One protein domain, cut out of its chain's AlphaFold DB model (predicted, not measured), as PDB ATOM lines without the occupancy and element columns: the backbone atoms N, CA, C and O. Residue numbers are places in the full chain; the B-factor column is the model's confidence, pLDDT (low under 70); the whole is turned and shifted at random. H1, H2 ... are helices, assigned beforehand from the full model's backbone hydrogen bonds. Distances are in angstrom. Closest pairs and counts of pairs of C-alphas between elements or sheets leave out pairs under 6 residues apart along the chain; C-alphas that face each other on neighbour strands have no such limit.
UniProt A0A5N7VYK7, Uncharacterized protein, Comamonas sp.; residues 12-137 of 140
ATOM      1  N   THR A  12     -25.430  25.529 -15.923       69.94
ATOM      2  CA  THR A  12     -26.268  26.427 -15.129       69.94
ATOM      3  C   THR A  12     -26.262  27.841 -15.719       69.94
ATOM      4  O   THR A  12     -25.374  28.220 -16.485       69.94
ATOM      5  N   TYR A  13     -27.228  28.676 -15.322       66.88
ATOM      6  CA  TYR A  13     -27.215  30.106 -15.657       66.88
ATOM      7  C   TYR A  13     -25.902  30.799 -15.251       66.88
ATOM      8  O   TYR A  13     -25.426  31.673 -15.973       66.88
ATOM      9  N   ALA A  14     -25.303  30.404 -14.123       71.50
ATOM     10  CA  ALA A  14     -24.047  30.971 -13.645       71.50
ATOM     11  C   ALA A  14     -22.864  30.593 -14.552       71.50
ATOM     12  O   ALA A  14     -22.060  31.463 -14.885       71.50
ATOM     13  N   ASP A  15     -22.803  29.339 -15.011       75.25
ATOM     14  CA  ASP A  15     -21.763  28.868 -15.939       75.25
ATOM     15  C   ASP A  15     -21.842  29.619 -17.268       75.25
ATOM     16  O   ASP A  15     -20.840  30.095 -17.802       75.25
ATOM     17  N   VAL A  16     -23.063  29.793 -17.776       71.31
ATOM     18  CA  VAL A  16     -23.310  30.548 -19.003       71.31
ATOM     19  C   VAL A  16     -22.970  32.023 -18.813       71.31
ATOM     20  O   VAL A  16     -22.250  32.580 -19.633       71.31
ATOM     21  N   GLN A  17     -23.372  32.647 -17.701       73.38
ATOM     22  CA  GLN A  17     -22.964  34.016 -17.380       73.38
ATOM     23  C   GLN A  17     -21.445  34.182 -17.302       73.38
ATOM     24  O   GLN A  17     -20.936  35.237 -17.676       73.38
ATOM     25  N   GLN A  18     -20.724  33.191 -16.780       77.62
ATOM     26  CA  GLN A  18     -19.271  33.244 -16.700       77.62
ATOM     27  C   GLN A  18     -18.644  33.197 -18.095       77.62
ATOM     28  O   GLN A  18     -17.797  34.039 -18.389       77.62
ATOM     29  N   LYS A  19     -19.094  32.283 -18.964       78.06
ATOM     30  CA  LYS A  19     -18.646  32.212 -20.365       78.06
ATOM     31  C   LYS A  19     -18.997  33.498 -21.134       78.06
ATOM     32  O   LYS A  19     -18.157  34.039 -21.841       78.06
ATOM     33  N   MET A  20     -20.164  34.095 -20.868       72.56
ATOM     34  CA  MET A  20     -20.593  35.389 -21.433       72.56
ATOM     35  C   MET A  20     -19.713  36.591 -21.063       72.56
ATOM     36  O   MET A  20     -19.869  37.667 -21.640       72.56
ATOM     37  N   ARG A  21     -18.815  36.458 -20.081       74.00
ATOM     38  CA  ARG A  21     -17.855  37.514 -19.723       74.00
ATOM     39  C   ARG A  21     -16.588  37.483 -20.576       74.00
ATOM     40  O   ARG A  21     -15.742  38.358 -20.386       74.00
ATOM     41  N   ALA A  22     -16.436  36.508 -21.474       76.38
ATOM     42  CA  ALA A  22     -15.324  36.482 -22.410       76.38
ATOM     43  C   ALA A  22     -15.313  37.749 -23.277       76.38
ATOM     44  O   ALA A  22     -16.357  38.290 -23.645       76.38
ATOM     45  N   LYS A  23     -14.109  38.248 -23.566       67.19
ATOM     46  CA  LYS A  23     -13.901  39.553 -24.207       67.19
ATOM     47  C   LYS A  23     -14.541  39.633 -25.599       67.19
ATOM     48  O   LYS A  23     -15.106  40.671 -25.931       67.19
ATOM     49  N   ASP A  24     -14.537  38.516 -26.322       68.62
ATOM     50  CA  ASP A  24     -14.986  38.418 -27.717       68.62
ATOM     51  C   ASP A  24     -16.296  37.620 -27.837       68.62
ATOM     52  O   ASP A  24     -16.730  37.230 -28.917       68.62
ATOM     53  N   TRP A  25     -16.972  37.402 -26.703       72.56
ATOM     54  CA  TRP A  25     -18.234  36.672 -26.624       72.56
ATOM     55  C   TRP A  25     -19.294  37.193 -27.605       72.56
ATOM     56  O   TRP A  25     -20.087  36.432 -28.143       72.56
ATOM     57  N   LEU A  26     -19.346  38.508 -27.813       66.06
ATOM     58  CA  LEU A  26     -20.350  39.125 -28.683       66.06
ATOM     59  C   LEU A  26     -20.093  38.868 -30.168       66.06
ATOM     60  O   LEU A  26     -21.022  38.967 -30.958       66.06
ATOM     61  N   GLU A  27     -18.855  38.559 -30.534       72.19
ATOM     62  CA  GLU A  27     -18.471  38.205 -31.899       72.19
ATOM     63  C   GLU A  27     -18.574  36.688 -32.097       72.19
ATOM     64  O   GLU A  27     -18.909  36.221 -33.182       72.19
ATOM     65  N   HIS A  28     -18.364  35.915 -31.024       75.44
ATOM     66  CA  HIS A  28     -18.415  34.457 -31.051       75.44
ATOM     67  C   HIS A  28     -19.081  33.868 -29.791       75.44
ATOM     68  O   HIS A  28     -18.406  33.281 -28.938       75.44
ATOM     69  N   PRO A  29     -20.420  33.948 -29.661       75.19
ATOM     70  CA  PRO A  29     -21.125  33.583 -28.428       75.19
ATOM     71  C   PRO A  29     -21.094  32.089 -28.113       75.19
ATOM     72  O   PRO A  29     -21.445  31.693 -27.011       75.19
ATOM     73  N   LEU A  30     -20.688  31.234 -29.052       83.56
ATOM     74  CA  LEU A  30     -20.548  29.797 -28.811       83.56
ATOM     75  C   LEU A  30     -19.086  29.337 -28.728       83.56
ATOM     76  O   LEU A  30     -18.855  28.149 -28.500       83.56
ATOM     77  N   ALA A  31     -18.099  30.232 -28.879       82.38
ATOM     78  CA  ALA A  31     -16.679  29.863 -28.942       82.38
ATOM     79  C   ALA A  31     -16.209  29.080 -27.707       82.38
ATOM     80  O   ALA A  31     -15.558  28.047 -27.846       82.38
ATOM     81  N   ASP A  32     -16.616  29.517 -26.513       82.62
ATOM     82  CA  ASP A  32     -16.201  28.915 -25.238       82.62
ATOM     83  C   ASP A  32     -17.069  27.724 -24.791       82.62
ATOM     84  O   ASP A  32     -16.918  27.215 -23.673       82.62
ATOM     85  N   PHE A  33     -18.002  27.272 -25.632       85.00
ATOM     86  CA  PHE A  33     -18.748  26.039 -25.389       85.00
ATOM     87  C   PHE A  33     -18.036  24.876 -26.050       85.00
ATOM     88  O   PHE A  33     -17.551  25.002 -27.167       85.00
ATOM     89  N   SER A  34     -18.014  23.715 -25.413       87.00
ATOM     90  CA  SER A  34     -17.676  22.468 -26.089       87.00
ATOM     91  C   SER A  34     -18.852  21.984 -26.945       87.00
ATOM     92  O   SER A  34     -20.005  22.342 -26.712       87.00
ATOM     93  N   THR A  35     -18.589  21.118 -27.924       88.19
ATOM     94  CA  THR A  35     -19.664  20.499 -28.721       88.19
ATOM     95  C   THR A  35     -20.673  19.754 -27.835       88.19
ATOM     96  O   THR A  35     -21.874  19.849 -28.060       88.19
ATOM     97  N   GLU A  36     -20.212  19.084 -26.775       86.81
ATOM     98  CA  GLU A  36     -21.081  18.379 -25.822       86.81
ATOM     99  C   GLU A  36     -21.942  19.338 -24.984       86.81
ATOM    100  O   GLU A  36     -23.068  19.019 -24.609       86.81
ATOM    101  N   GLU A  37     -21.414  20.514 -24.644       84.88
ATOM    102  CA  GLU A  37     -22.172  21.573 -23.978       84.88
ATOM    103  C   GLU A  37     -23.268  22.131 -24.903       84.88
ATOM    104  O   GLU A  37     -24.406  22.304 -24.463       84.88
ATOM    105  N   LEU A  38     -22.959  22.331 -26.191       86.19
ATOM    106  CA  LEU A  38     -23.933  22.756 -27.203       86.19
ATOM    107  C   LEU A  38     -25.046  21.719 -27.408       86.19
ATOM    108  O   LEU A  38     -26.226  22.068 -27.424       86.19
ATOM    109  N   GLU A  39     -24.703  20.435 -27.495       87.31
ATOM    110  CA  GLU A  39     -25.680  19.346 -27.637       87.31
ATOM    111  C   GLU A  39     -26.653  19.268 -26.453       87.31
ATOM    112  O   GLU A  39     -27.824  18.930 -26.626       87.31
ATOM    113  N   ARG A  40     -26.200  19.631 -25.248       82.88
ATOM    114  CA  ARG A  40     -27.056  19.715 -24.055       82.88
ATOM    115  C   ARG A  40     -27.933  20.970 -24.038       82.88
ATOM    116  O   ARG A  40     -28.995  20.948 -23.413       82.88
ATOM    117  N   LEU A  41     -27.536  22.044 -24.727       80.75
ATOM    118  CA  LEU A  41     -28.347  23.260 -24.861       80.75
ATOM    119  C   LEU A  41     -29.562  23.050 -25.770       80.75
ATOM    120  O   LEU A  41     -30.634  23.558 -25.448       80.75
ATOM    121  N   VAL A  42     -29.432  22.267 -26.846       84.81
ATOM    122  CA  VAL A  42     -30.517  21.972 -27.808       84.81
ATOM    123  C   VAL A  42     -31.839  21.576 -27.123       84.81
ATOM    124  O   VAL A  42     -32.828  22.293 -27.292       84.81
ATOM    125  N   PRO A  43     -31.901  20.522 -26.281       81.69
ATOM    126  CA  PRO A  43     -33.147  20.137 -25.620       81.69
ATOM    127  C   PRO A  43     -33.624  21.167 -24.586       81.69
ATOM    128  O   PRO A  43     -34.812  21.204 -24.271       81.69
ATOM    129  N   CYS A  44     -32.734  22.000 -24.038       77.56
ATOM    130  CA  CYS A  44     -33.117  23.080 -23.125       77.56
ATOM    131  C   CYS A  44     -33.817  24.219 -23.876       77.56
ATOM    132  O   CYS A  44     -34.816  24.735 -23.383       77.56
ATOM    133  N   ILE A  45     -33.329  24.567 -25.072       80.00
ATOM    134  CA  ILE A  45     -33.948  25.567 -25.950       80.00
ATOM    135  C   ILE A  45     -35.294  25.058 -26.480       80.00
ATOM    136  O   ILE A  45     -36.280  25.781 -26.441       80.00
ATOM    137  N   GLN A  46     -35.374  23.795 -26.907       80.12
ATOM    138  CA  GLN A  46     -36.621  23.201 -27.414       80.12
ATOM    139  C   GLN A  46     -37.735  23.141 -26.355       80.12
ATOM    140  O   GLN A  46     -38.910  23.264 -26.682       80.12
ATOM    141  N   LYS A  47     -37.379  22.990 -25.072       76.75
ATOM    142  CA  LYS A  47     -38.333  23.028 -23.949       76.75
ATOM    143  C   LYS A  47     -38.873  24.426 -23.639       76.75
ATOM    144  O   LYS A  47     -39.794  24.538 -22.837       76.75
ATOM    145  N   LEU A  48     -38.295  25.468 -24.233       74.44
ATOM    146  CA  LEU A  48     -38.748  26.851 -24.090       74.44
ATOM    147  C   LEU A  48     -39.787  27.249 -25.148       74.44
ATOM    148  O   LEU A  48     -40.049  28.437 -25.300       74.44
ATOM    149  N   ASP A  49     -40.360  26.294 -25.889       67.50
ATOM    150  CA  ASP A  49     -41.410  26.594 -26.866       67.50
ATOM    151  C   ASP A  49     -42.635  27.201 -26.157       67.50
ATOM    152  O   ASP A  49     -43.183  26.610 -25.223       67.50
ATOM    153  N   ASN A  50     -43.055  28.384 -26.612       65.19
ATOM    154  CA  ASN A  50     -43.997  29.277 -25.925       65.19
ATOM    155  C   ASN A  50     -43.434  29.798 -24.595       65.19
ATOM    156  O   ASN A  50     -43.964  29.530 -23.510       65.19
ATOM    157  N   PHE A  51     -42.336  30.548 -24.687       70.69
ATOM    158  CA  PHE A  51     -41.743  31.252 -23.564       70.69
ATOM    159  C   PHE A  51     -42.800  32.115 -22.864       70.69
ATOM    160  O   PHE A  51     -43.364  33.039 -23.444       70.69
ATOM    161  N   SER A  52     -43.030  31.829 -21.582       68.75
ATOM    162  CA  SER A  52     -43.877  32.641 -20.714       68.75
ATOM    163  C   SER A  52     -43.002  33.463 -19.777       68.75
ATOM    164  O   SER A  52     -42.217  32.915 -18.993       68.75
ATOM    165  N   SER A  53     -43.160  34.784 -19.819       64.75
ATOM    166  CA  SER A  53     -42.497  35.695 -18.889       64.75
ATOM    167  C   SER A  53     -42.895  35.407 -17.441       64.75
ATOM    168  O   SER A  53     -42.035  35.449 -16.563       64.75
ATOM    169  N   ASP A  54     -44.132  34.970 -17.188       66.94
ATOM    170  CA  ASP A  54     -44.577  34.513 -15.866       66.94
ATOM    171  C   ASP A  54     -43.801  33.276 -15.388       66.94
ATOM    172  O   ASP A  54     -43.455  33.162 -14.208       66.94
ATOM    173  N   ALA A  55     -43.481  32.343 -16.293       64.75
ATOM    174  CA  ALA A  55     -42.667  31.178 -15.958       64.75
ATOM    175  C   ALA A  55     -41.210  31.566 -15.651       64.75
ATOM    176  O   ALA A  55     -40.608  30.978 -14.746       64.75
ATOM    177  N   LEU A  56     -40.659  32.568 -16.349       63.84
ATOM    178  CA  LEU A  56     -39.339  33.139 -16.058       63.84
ATOM    179  C   LEU A  56     -39.318  33.821 -14.684       63.84
ATOM    180  O   LEU A  56     -38.479  33.493 -13.846       63.84
ATOM    181  N   LEU A  57     -40.259  34.739 -14.447       59.25
ATOM    182  CA  LEU A  57     -40.372  35.516 -13.208       59.25
ATOM    183  C   LEU A  57     -40.690  34.624 -12.002       59.25
ATOM    184  O   LEU A  57     -40.216  34.878 -10.898       59.25
ATOM    185  N   GLY A  58     -41.444  33.545 -12.216       56.22
ATOM    186  CA  GLY A  58     -41.747  32.534 -11.207       56.22
ATOM    187  C   GLY A  58     -40.662  31.470 -11.008       56.22
ATOM    188  O   GLY A  58     -40.875  30.562 -10.204       56.22
ATOM    189  N   GLY A  59     -39.544  31.517 -11.748       57.78
ATOM    190  CA  GLY A  59     -38.462  30.524 -11.669       57.78
ATOM    191  C   GLY A  59     -38.858  29.109 -12.120       57.78
ATOM    192  O   GLY A  59     -38.172  28.137 -11.809       57.78
ATOM    193  N   ARG A  60     -39.973  28.974 -12.849       60.06
ATOM    194  CA  ARG A  60     -40.596  27.694 -13.230       60.06
ATOM    195  C   ARG A  60     -40.006  27.069 -14.491       60.06
ATOM    196  O   ARG A  60     -40.364  25.949 -14.832       60.06
ATOM    197  N   LEU A  61     -39.095  27.770 -15.165       60.72
ATOM    198  CA  LEU A  61     -38.395  27.262 -16.347       60.72
ATOM    199  C   LEU A  61     -37.403  26.136 -16.002       60.72
ATOM    200  O   LEU A  61     -37.008  25.367 -16.870       60.72
ATOM    201  N   GLY A  62     -37.020  25.995 -14.732       62.03
ATOM    202  CA  GLY A  62     -35.983  25.058 -14.313       62.03
ATOM    203  C   GLY A  62     -34.564  25.597 -14.568       62.03
ATOM    204  O   GLY A  62     -34.364  26.545 -15.332       62.03
ATOM    205  N   PRO A  63     -33.549  25.015 -13.909       58.75
ATOM    206  CA  PRO A  63     -32.201  25.591 -13.812       58.75
ATOM    207  C   PRO A  63     -31.451  25.716 -15.149       58.75
ATOM    208  O   PRO A  63     -30.555  26.552 -15.265       58.75
ATOM    209  N   PHE A  64     -31.833  24.935 -16.162       59.41
ATOM    210  CA  PHE A  64     -31.143  24.862 -17.458       59.41
ATOM    211  C   PHE A  64     -31.829  25.663 -18.575       59.41
ATOM    212  O   PHE A  64     -31.226  25.929 -19.609       59.41
ATOM    213  N   SER A  65     -33.070  26.098 -18.362       65.25
ATOM    214  CA  SER A  65     -33.842  26.883 -19.335       65.25
ATOM    215  C   SER A  65     -33.638  28.394 -19.172       65.25
ATOM    216  O   SER A  65     -33.908  29.161 -20.090       65.25
ATOM    217  N   LEU A  66     -33.085  28.834 -18.038       64.25
ATOM    218  CA  LEU A  66     -32.688  30.230 -17.823       64.25
ATOM    219  C   LEU A  66     -31.480  30.635 -18.675       64.25
ATOM    220  O   LEU A  66     -31.392  31.780 -19.106       64.25
ATOM    221  N   ALA A  67     -30.561  29.702 -18.929       67.62
ATOM    222  CA  ALA A  67     -29.343  29.942 -19.697       67.62
ATOM    223  C   ALA A  67     -29.630  30.350 -21.161       67.62
ATOM    224  O   ALA A  67     -29.183  31.424 -21.563       67.62
ATOM    225  N   PRO A  68     -30.421  29.592 -21.944       69.44
ATOM    226  CA  PRO A  68     -30.799  29.994 -23.300       69.44
ATOM    227  C   PRO A  68     -31.518  31.341 -23.389       69.44
ATOM    228  O   PRO A  68     -31.214  32.153 -24.260       69.44
ATOM    229  N   VAL A  69     -32.440  31.610 -22.460       68.88
ATOM    230  CA  VAL A  69     -33.166  32.886 -22.404       68.88
ATOM    231  C   VAL A  69     -32.196  34.039 -22.145       68.88
ATOM    232  O   VAL A  69     -32.248  35.059 -22.830       68.88
ATOM    233  N   ALA A  70     -31.265  33.870 -21.203       68.31
ATOM    234  CA  ALA A  70     -30.240  34.864 -20.892       68.31
ATOM    235  C   ALA A  70     -29.376  35.221 -22.100       68.31
ATOM    236  O   ALA A  70     -29.073  36.393 -22.319       68.31
ATOM    237  N   LEU A  71     -28.998  34.203 -22.875       71.56
ATOM    238  CA  LEU A  71     -28.194  34.343 -24.082       71.56
ATOM    239  C   LEU A  71     -28.935  35.174 -25.129       71.56
ATOM    240  O   LEU A  71     -28.409  36.188 -25.583       71.56
ATOM    241  N   VAL A  72     -30.184  34.812 -25.423       73.88
ATOM    242  CA  VAL A  72     -31.041  35.536 -26.374       73.88
ATOM    243  C   VAL A  72     -31.251  36.991 -25.948       73.88
ATOM    244  O   VAL A  72     -31.013  37.904 -26.738       73.88
ATOM    245  N   PHE A  73     -31.615  37.241 -24.686       67.88
ATOM    246  CA  PHE A  73     -31.768  38.606 -24.166       67.88
ATOM    247  C   PHE A  73     -30.477  39.418 -24.257       67.88
ATOM    248  O   PHE A  73     -30.507  40.618 -24.537       67.88
ATOM    249  N   HIS A  74     -29.336  38.790 -23.983       68.69
ATOM    250  CA  HIS A  74     -28.059  39.481 -24.023       68.69
ATOM    251  C   HIS A  74     -27.667  39.868 -25.445       68.69
ATOM    252  O   HIS A  74     -27.215  40.997 -25.637       68.69
ATOM    253  N   ILE A  75     -27.895  38.978 -26.417       69.12
ATOM    254  CA  ILE A  75     -27.704  39.254 -27.845       69.12
ATOM    255  C   ILE A  75     -28.591  40.439 -28.246       69.12
ATOM    256  O   ILE A  75     -28.071  41.478 -28.652       69.12
ATOM    257  N   PHE A  76     -29.901  40.378 -27.987       67.88
ATOM    258  CA  PHE A  76     -30.805  41.496 -28.277       67.88
ATOM    259  C   PHE A  76     -30.349  42.832 -27.667       67.88
ATOM    260  O   PHE A  76     -30.433  43.873 -28.313       67.88
ATOM    261  N   ARG A  77     -29.841  42.823 -26.428       64.38
ATOM    262  CA  ARG A  77     -29.450  44.049 -25.715       64.38
ATOM    263  C   ARG A  77     -28.130  44.663 -26.201       64.38
ATOM    264  O   ARG A  77     -27.926  45.861 -26.006       64.38
ATOM    265  N   ARG A  78     -27.186  43.863 -26.708       62.62
ATOM    266  CA  ARG A  78     -25.789  44.293 -26.924       62.62
ATOM    267  C   ARG A  78     -25.416  44.588 -28.371       62.62
ATOM    268  O   ARG A  78     -24.414  45.276 -28.545       62.62
ATOM    269  N   HIS A  79     -26.185  44.156 -29.368       62.84
ATOM    270  CA  HIS A  79     -25.944  44.566 -30.755       62.84
ATOM    271  C   HIS A  79     -26.608  45.933 -31.015       62.84
ATOM    272  O   HIS A  79     -27.832  46.029 -30.970       62.84
ATOM    273  N   PRO A  80     -25.847  47.017 -31.266       51.69
ATOM    274  CA  PRO A  80     -26.395  48.374 -31.375       51.69
ATOM    275  C   PRO A  80     -27.401  48.560 -32.521       51.69
ATOM    276  O   PRO A  80     -28.286  49.401 -32.403       51.69
ATOM    277  N   ALA A  81     -27.293  47.752 -33.583       50.22
ATOM    278  CA  ALA A  81     -28.262  47.676 -34.679       50.22
ATOM    279  C   ALA A  81     -29.604  47.041 -34.252       50.22
ATOM    280  O   ALA A  81     -30.657  47.408 -34.761       50.22
ATOM    281  N   LEU A  82     -29.593  46.174 -33.231       50.22
ATOM    282  CA  LEU A  82     -30.794  45.714 -32.519       50.22
ATOM    283  C   LEU A  82     -31.273  46.756 -31.489       50.22
ATOM    284  O   LEU A  82     -32.458  46.850 -31.179       50.22
ATOM    285  N   ALA A  83     -30.358  47.582 -30.971       41.75
ATOM    286  CA  ALA A  83     -30.639  48.624 -29.985       41.75
ATOM    287  C   ALA A  83     -31.217  49.925 -30.579       41.75
ATOM    288  O   ALA A  83     -31.589  50.815 -29.811       41.75
ATOM    289  N   SER A  84     -31.320  50.063 -31.909       41.41
ATOM    290  CA  SER A  84     -32.076  51.156 -32.542       41.41
ATOM    291  C   SER A  84     -33.592  50.972 -32.441       41.41
ATOM    292  O   SER A  84     -34.315  51.953 -32.573       41.41
ATOM    293  N   ALA A  85     -34.074  49.784 -32.054       43.16
ATOM    294  CA  ALA A  85     -35.439  49.570 -31.561       43.16
ATOM    295  C   ALA A  85     -35.627  50.076 -30.111       43.16
ATOM    296  O   ALA A  85     -36.375  49.509 -29.320       43.16
ATOM    297  N   ARG A  86     -34.931  51.159 -29.726       42.59
ATOM    298  CA  ARG A  86     -35.233  51.932 -28.514       42.59
ATOM    299  C   ARG A  86     -36.504  52.744 -28.755       42.59
ATOM    300  O   ARG A  86     -36.462  53.965 -28.891       42.59
ATOM    301  N   THR A  87     -37.651  52.083 -28.736       39.41
ATOM    302  CA  THR A  87     -38.908  52.711 -28.331       39.41
ATOM    303  C   THR A  87     -38.798  53.058 -26.849       39.41
ATOM    304  O   THR A  87     -39.201  52.274 -26.016       39.41
ATOM    305  N   THR A  88     -38.161  54.190 -26.519       35.03
ATOM    306  CA  THR A  88     -38.414  55.113 -25.378       35.03
ATOM    307  C   THR A  88     -38.830  54.609 -23.973       35.03
ATOM    308  O   THR A  88     -39.105  55.434 -23.106       35.03
ATOM    309  N   SER A  89     -38.816  53.316 -23.673       35.69
ATOM    310  CA  SER A  89     -39.234  52.698 -22.416       35.69
ATOM    311  C   SER A  89     -38.508  51.351 -22.285       35.69
ATOM    312  O   SER A  89     -38.358  50.647 -23.284       35.69
ATOM    313  N   PRO A  90     -38.029  50.949 -21.096       38.38
ATOM    314  CA  PRO A  90     -37.445  49.629 -20.850       38.38
ATOM    315  C   PRO A  90     -38.529  48.535 -20.811       38.38
ATOM    316  O   PRO A  90     -38.488  47.635 -19.971       38.38
ATOM    317  N   GLU A  91     -39.530  48.640 -21.683       44.66
ATOM    318  CA  GLU A  91     -40.589  47.658 -21.816       44.66
ATOM    319  C   GLU A  91     -39.984  46.371 -22.362       44.66
ATOM    320  O   GLU A  91     -39.214  46.357 -23.323       44.66
ATOM    321  N   MET A  92     -40.266  45.292 -21.638       55.91
ATOM    322  CA  MET A  92     -39.803  43.946 -21.928       55.91
ATOM    323  C   MET A  92     -40.001  43.638 -23.414       55.91
ATOM    324  O   MET A  92     -41.086  43.866 -23.947       55.91
ATOM    325  N   LEU A  93     -38.961  43.104 -24.069       60.16
ATOM    326  CA  LEU A  93     -39.090  42.545 -25.415       60.16
ATOM    327  C   LEU A  93     -40.349  41.665 -25.451       60.16
ATOM    328  O   LEU A  93     -40.478  40.801 -24.575       60.16
ATOM    329  N   PRO A  94     -41.265  41.864 -26.417       69.12
ATOM    330  CA  PRO A  94     -42.460  41.044 -26.521       69.12
ATOM    331  C   PRO A  94     -42.099  39.557 -26.486       69.12
ATOM    332  O   PRO A  94     -41.154  39.142 -27.160       69.12
ATOM    333  N   GLU A  95     -42.856  38.739 -25.747       72.12
ATOM    334  CA  GLU A  95     -42.609  37.288 -25.632       72.12
ATOM    335  C   GLU A  95     -42.468  36.628 -27.012       72.12
ATOM    336  O   GLU A  95     -41.559  35.836 -27.241       72.12
ATOM    337  N   ARG A  96     -43.256  37.093 -27.993       73.69
ATOM    338  CA  ARG A  96     -43.161  36.676 -29.401       73.69
ATOM    339  C   ARG A  96     -41.781  36.882 -30.037       73.69
ATOM    340  O   ARG A  96     -41.396  36.113 -30.914       73.69
ATOM    341  N   HIS A  97     -41.048  37.931 -29.667       75.62
ATOM    342  CA  HIS A  97     -39.697  38.190 -30.176       75.62
ATOM    343  C   HIS A  97     -38.678  37.283 -29.501       75.62
ATOM    344  O   HIS A  97     -37.745  36.829 -30.157       75.62
ATOM    345  N   ILE A  98     -38.895  36.966 -28.225       73.56
ATOM    346  CA  ILE A  98     -38.079  36.007 -27.480       73.56
ATOM    347  C   ILE A  98     -38.270  34.606 -28.066       73.56
ATOM    348  O   ILE A  98     -37.278  33.953 -28.361       73.56
ATOM    349  N   ASP A  99     -39.505  34.186 -28.347       78.06
ATOM    350  CA  ASP A  99     -39.803  32.903 -28.999       78.06
ATOM    351  C   ASP A  99     -39.150  32.783 -30.378       78.06
ATOM    352  O   ASP A  99     -38.467  31.801 -30.679       78.06
ATOM    353  N   LYS A 100     -39.325  33.799 -31.236       81.62
ATOM    354  CA  LYS A 100     -38.669  33.833 -32.554       81.62
ATOM    355  C   LYS A 100     -37.143  33.829 -32.407       81.62
ATOM    356  O   LYS A 100     -36.457  33.136 -33.155       81.62
ATOM    357  N   GLY A 101     -36.623  34.557 -31.423       81.25
ATOM    358  CA  GLY A 101     -35.204  34.631 -31.109       81.25
ATOM    359  C   GLY A 101     -34.608  33.310 -30.628       81.25
ATOM    360  O   GLY A 101     -33.539  32.916 -31.082       81.25
ATOM    361  N   LEU A 102     -35.321  32.583 -29.766       83.44
ATOM    362  CA  LEU A 102     -34.947  31.248 -29.301       83.44
ATOM    363  C   LEU A 102     -34.926  30.243 -30.455       83.44
ATOM    364  O   LEU A 102     -34.016  29.420 -30.514       83.44
ATOM    365  N   LYS A 103     -35.872  30.335 -31.400       86.50
ATOM    366  CA  LYS A 103     -35.893  29.487 -32.606       86.50
ATOM    367  C   LYS A 103     -34.692  29.748 -33.513       86.50
ATOM    368  O   LYS A 103     -34.042  28.798 -33.935       86.50
ATOM    369  N   LEU A 104     -34.355  31.015 -33.764       86.75
ATOM    370  CA  LEU A 104     -33.148  31.360 -34.523       86.75
ATOM    371  C   LEU A 104     -31.874  30.904 -33.806       86.75
ATOM    372  O   LEU A 104     -30.984  30.329 -34.428       86.75
ATOM    373  N   PHE A 105     -31.805  31.119 -32.492       86.00
ATOM    374  CA  PHE A 105     -30.665  30.702 -31.686       86.00
ATOM    375  C   PHE A 105     -30.500  29.178 -31.669       86.00
ATOM    376  O   PHE A 105     -29.379  28.692 -31.786       86.00
ATOM    377  N   LEU A 106     -31.599  28.418 -31.604       88.31
ATOM    378  CA  LEU A 106     -31.580  26.961 -31.747       88.31
ATOM    379  C   LEU A 106     -30.960  26.541 -33.081       88.31
ATOM    380  O   LEU A 106     -30.032  25.737 -33.089       88.31
ATOM    381  N   SER A 107     -31.427  27.119 -34.192       89.25
ATOM    382  CA  SER A 107     -30.884  26.815 -35.520       89.25
ATOM    383  C   SER A 107     -29.394  27.144 -35.622       89.25
ATOM    384  O   SER A 107     -28.639  26.374 -36.211       89.25
ATOM    385  N   TYR A 108     -28.948  28.244 -35.012       89.12
ATOM    386  CA  TYR A 108     -27.530  28.589 -34.945       89.12
ATOM    387  C   TYR A 108     -26.715  27.571 -34.131       89.12
ATOM    388  O   TYR A 108     -25.671  27.120 -34.596       89.12
ATOM    389  N   VAL A 109     -27.202  27.141 -32.962       88.69
ATOM    390  CA  VAL A 109     -26.544  26.105 -32.143       88.69
ATOM    391  C   VAL A 109     -26.434  24.780 -32.909       88.69
ATOM    392  O   VAL A 109     -25.380  24.147 -32.897       88.69
ATOM    393  N   GLU A 110     -27.490  24.361 -33.607       90.62
ATOM    394  CA  GLU A 110     -27.494  23.129 -34.409       90.62
ATOM    395  C   GLU A 110     -26.520  23.197 -35.599       90.62
ATOM    396  O   GLU A 110     -25.827  22.215 -35.902       90.62
ATOM    397  N   GLN A 111     -26.424  24.361 -36.250       89.69
ATOM    398  CA  GLN A 111     -25.442  24.614 -37.306       89.69
ATOM    399  C   GLN A 111     -24.015  24.598 -36.754       89.69
ATOM    400  O   GLN A 111     -23.162  23.920 -37.318       89.69
ATOM    401  N   GLU A 112     -23.765  25.247 -35.616       89.50
ATOM    402  CA  GLU A 112     -22.458  25.268 -34.954       89.50
ATOM    403  C   GLU A 112     -21.986  23.853 -34.573       89.50
ATOM    404  O   GLU A 112     -20.846  23.472 -34.853       89.50
ATOM    405  N   ILE A 113     -22.871  23.026 -34.000       90.31
ATOM    406  CA  ILE A 113     -22.583  21.612 -33.704       90.31
ATOM    407  C   ILE A 113     -22.190  20.868 -34.987       90.31
ATOM    408  O   ILE A 113     -21.203  20.125 -35.007       90.31
ATOM    409  N   SER A 114     -22.958  21.062 -36.060       90.69
ATOM    410  CA  SER A 114     -22.732  20.398 -37.346       90.69
ATOM    411  C   SER A 114     -21.399  20.809 -37.975       90.69
ATOM    412  O   SER A 114     -20.609  19.938 -38.347       90.69
ATOM    413  N   SER A 115     -21.097  22.109 -38.011       89.56
ATOM    414  CA  SER A 115     -19.843  22.662 -38.532       89.56
ATOM    415  C   SER A 115     -18.627  22.145 -37.766       89.56
ATOM    416  O   SER A 115     -17.666  21.677 -38.377       89.56
ATOM    417  N   ARG A 116     -18.693  22.094 -36.428       90.06
ATOM    418  CA  ARG A 116     -17.613  21.535 -35.595       90.06
ATOM    419  C   ARG A 116     -17.366  20.059 -35.853       90.06
ATOM    420  O   ARG A 116     -16.214  19.635 -35.943       90.06
ATOM    421  N   ARG A 117     -18.432  19.267 -36.001       89.81
ATOM    422  CA  ARG A 117     -18.326  17.839 -36.345       89.81
ATOM    423  C   ARG A 117     -17.697  17.634 -37.723       89.81
ATOM    424  O   ARG A 117     -16.936  16.689 -37.907       89.81
ATOM    425  N   GLN A 118     -17.983  18.527 -38.669       89.38
ATOM    426  CA  GLN A 118     -17.454  18.480 -40.034       89.38
ATOM    427  C   GLN A 118     -16.098  19.188 -40.194       89.38
ATOM    428  O   GLN A 118     -15.469  19.049 -41.240       89.38
ATOM    429  N   ARG A 119     -15.619  19.894 -39.158       86.38
ATOM    430  CA  ARG A 119     -14.415  20.748 -39.177       86.38
ATOM    431  C   ARG A 119     -14.465  21.824 -40.269       86.38
ATOM    432  O   ARG A 119     -13.456  22.111 -40.910       86.38
ATOM    433  N   VAL A 120     -15.649  22.390 -40.474       83.44
ATOM    434  CA  VAL A 120     -15.907  23.490 -41.411       83.44
ATOM    435  C   VAL A 120     -16.112  24.773 -40.607       83.44
ATOM    436  O   VAL A 120     -16.623  24.724 -39.489       83.44
ATOM    437  N   ASP A 121     -15.693  25.906 -41.163       75.25
ATOM    438  CA  ASP A 121     -15.913  27.221 -40.559       75.25
ATOM    439  C   ASP A 121     -17.413  27.575 -40.554       75.25
ATOM    440  O   ASP A 121     -18.117  27.365 -41.543       75.25
ATOM    441  N   SER A 122     -17.906  28.086 -39.426       70.00
ATOM    442  CA  SER A 122     -19.301  28.465 -39.195       70.00
ATOM    443  C   SER A 122     -19.541  29.975 -39.248       70.00
ATOM    444  O   SER A 122     -20.648  30.407 -38.927       70.00
ATOM    445  N   GLY A 123     -18.559  30.786 -39.667       69.94
ATOM    446  CA  GLY A 123     -18.661  32.253 -39.667       69.94
ATOM    447  C   GLY A 123     -19.964  32.819 -40.259       69.94
ATOM    448  O   GLY A 123     -20.566  33.722 -39.682       69.94
ATOM    449  N   THR A 124     -20.485  32.219 -41.334       76.31
ATOM    450  CA  THR A 124     -21.748  32.633 -41.981       76.31
ATOM    451  C   THR A 124     -23.003  32.335 -41.154       76.31
ATOM    452  O   THR A 124     -24.030  32.997 -41.322       76.31
ATOM    453  N   ALA A 125     -22.954  31.359 -40.244       78.56
ATOM    454  CA  ALA A 125     -24.078  31.003 -39.380       78.56
ATOM    455  C   ALA A 125     -24.334  32.090 -38.329       78.56
ATOM    456  O   ALA A 125     -25.487  32.386 -38.009       78.56
ATOM    457  N   PHE A 126     -23.268  32.716 -37.821       80.19
ATOM    458  CA  PHE A 126     -23.391  33.807 -36.862       80.19
ATOM    459  C   PHE A 126     -23.940  35.083 -37.514       80.19
ATOM    460  O   PHE A 126     -24.867  35.685 -36.980       80.19
ATOM    461  N   GLU A 127     -23.458  35.451 -38.702       81.44
ATOM    462  CA  GLU A 127     -24.020  36.575 -39.469       81.44
ATOM    463  C   GLU A 127     -25.515  36.357 -39.762       81.44
ATOM    464  O   GLU A 127     -26.342  37.228 -39.499       81.44
ATOM    465  N   THR A 128     -25.887  35.142 -40.182       83.19
ATOM    466  CA  THR A 128     -27.291  34.768 -40.423       83.19
ATOM    467  C   THR A 128     -28.162  34.893 -39.165       83.19
ATOM    468  O   THR A 128     -29.326  35.298 -39.252       83.19
ATOM    469  N   LEU A 129     -27.620  34.555 -37.988       84.12
ATOM    470  CA  LEU A 129     -28.309  34.720 -36.708       84.12
ATOM    471  C   LEU A 129     -28.604  36.199 -36.427       84.12
ATOM    472  O   LEU A 129     -29.737  36.532 -36.071       84.12
ATOM    473  N   ILE A 130     -27.604  37.071 -36.588       81.38
ATOM    474  CA  ILE A 130     -27.747  38.511 -36.345       81.38
ATOM    475  C   ILE A 130     -28.751  39.130 -37.323       81.38
ATOM    476  O   ILE A 130     -29.702  39.769 -36.871       81.38
ATOM    477  N   ASP A 131     -28.640  38.841 -38.622       83.00
ATOM    478  CA  ASP A 131     -29.602  39.285 -39.644       83.00
ATOM    479  C   ASP A 131     -31.038  38.848 -39.314       83.00
ATOM    480  O   ASP A 131     -32.011  39.583 -39.517       83.00
ATOM    481  N   GLY A 132     -31.198  37.620 -38.815       82.38
ATOM    482  CA  GLY A 132     -32.490  37.093 -38.389       82.38
ATOM    483  C   GLY A 132     -33.060  37.850 -37.190       82.38
ATOM    484  O   GLY A 132     -34.247  38.187 -37.183       82.38
ATOM    485  N   PHE A 133     -32.223  38.164 -36.198       78.69
ATOM    486  CA  PHE A 133     -32.620  38.978 -35.051       78.69
ATOM    487  C   PHE A 133     -33.018  40.402 -35.458       78.69
ATOM    488  O   PHE A 133     -34.036  40.901 -34.976       78.69
ATOM    489  N   GLU A 134     -32.286  41.032 -36.379       77.44
ATOM    490  CA  GLU A 134     -32.609  42.370 -36.895       77.44
ATOM    491  C   GLU A 134     -33.967  42.391 -37.604       77.44
ATOM    492  O   GLU A 134     -34.781  43.290 -37.377       77.44
ATOM    493  N   LYS A 135     -34.266  41.354 -38.398       79.62
ATOM    494  CA  LYS A 135     -35.573  41.195 -39.054       79.62
ATOM    495  C   LYS A 135     -36.713  40.987 -38.062       79.62
ATOM    496  O   LYS A 135     -37.799  41.504 -38.300       79.62
ATOM    497  N   ILE A 136     -36.495  40.255 -36.962       75.81
ATOM    498  CA  ILE A 136     -37.519  40.094 -35.915       75.81
ATOM    499  C   ILE A 136     -37.898  41.458 -35.342       75.81
ATOM    500  O   ILE A 136     -39.088  41.758 -35.257       75.81
ATOM    501  N   LEU A 137     -36.904  42.276 -34.990       70.56
ATOM    502  CA  LEU A 137     -37.134  43.587 -34.379       70.56
ATOM    503  C   LEU A 137     -37.679  44.627 -35.362       70.56
ATOM    504  O   LEU A 137     -38.429  45.502 -34.954       70.56
TER     505      LEU A 137
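This is residues 12 to 137 of the 140 residues of an uncharacterized protein of Comamonas sp. (UniProt A0A5N7VYK7). Long helix H5 lies in the middle of a row of three, with H6 folded back along one side and H2 along the other. H4 crosses one face of this row, H1 packs on H4, and residues 86 to 91 stick out. The printed part has 126 residues with six named helices, H1 to H6 in order: all helix, compact, radius of gyration of the C-alphas 14.2 A, spans 43 by 31 by 25 A.

H5, residues 95 to 118, measures 34.6 A from C-alpha 95 at (-42.609, 37.288, -25.632). H6 is 123 to 137, 22.3 A, ending at (-37.134, 43.587, -34.379); H4 66 to 78; H2 35 to 46; H1 13 to 19; H3 53 to 57.

H5 and H6 form a hairpin, 7 degrees, closest C-alphas Tyr 108 and Ala 125, 6.1 A. H2 touches H5, closest C-alphas Thr 35 and Ile 113, 5.9 A. H4 touches H5 with residues 68 to 73 alone, about perpendicular at 79 degrees, closest C-alphas Val 72 and Gly 101, 6.4 A. O i to N i+4 pairs are within hydrogen-bond range throughout H1, H3, H4, H5; 6 of 8 in H2, 10 of 11 in H6.

The printed part has no cut. Links H1 to H2 and H4 to H5 are long. pLDDT is under 70 in 49 residues, among them 73 to 94.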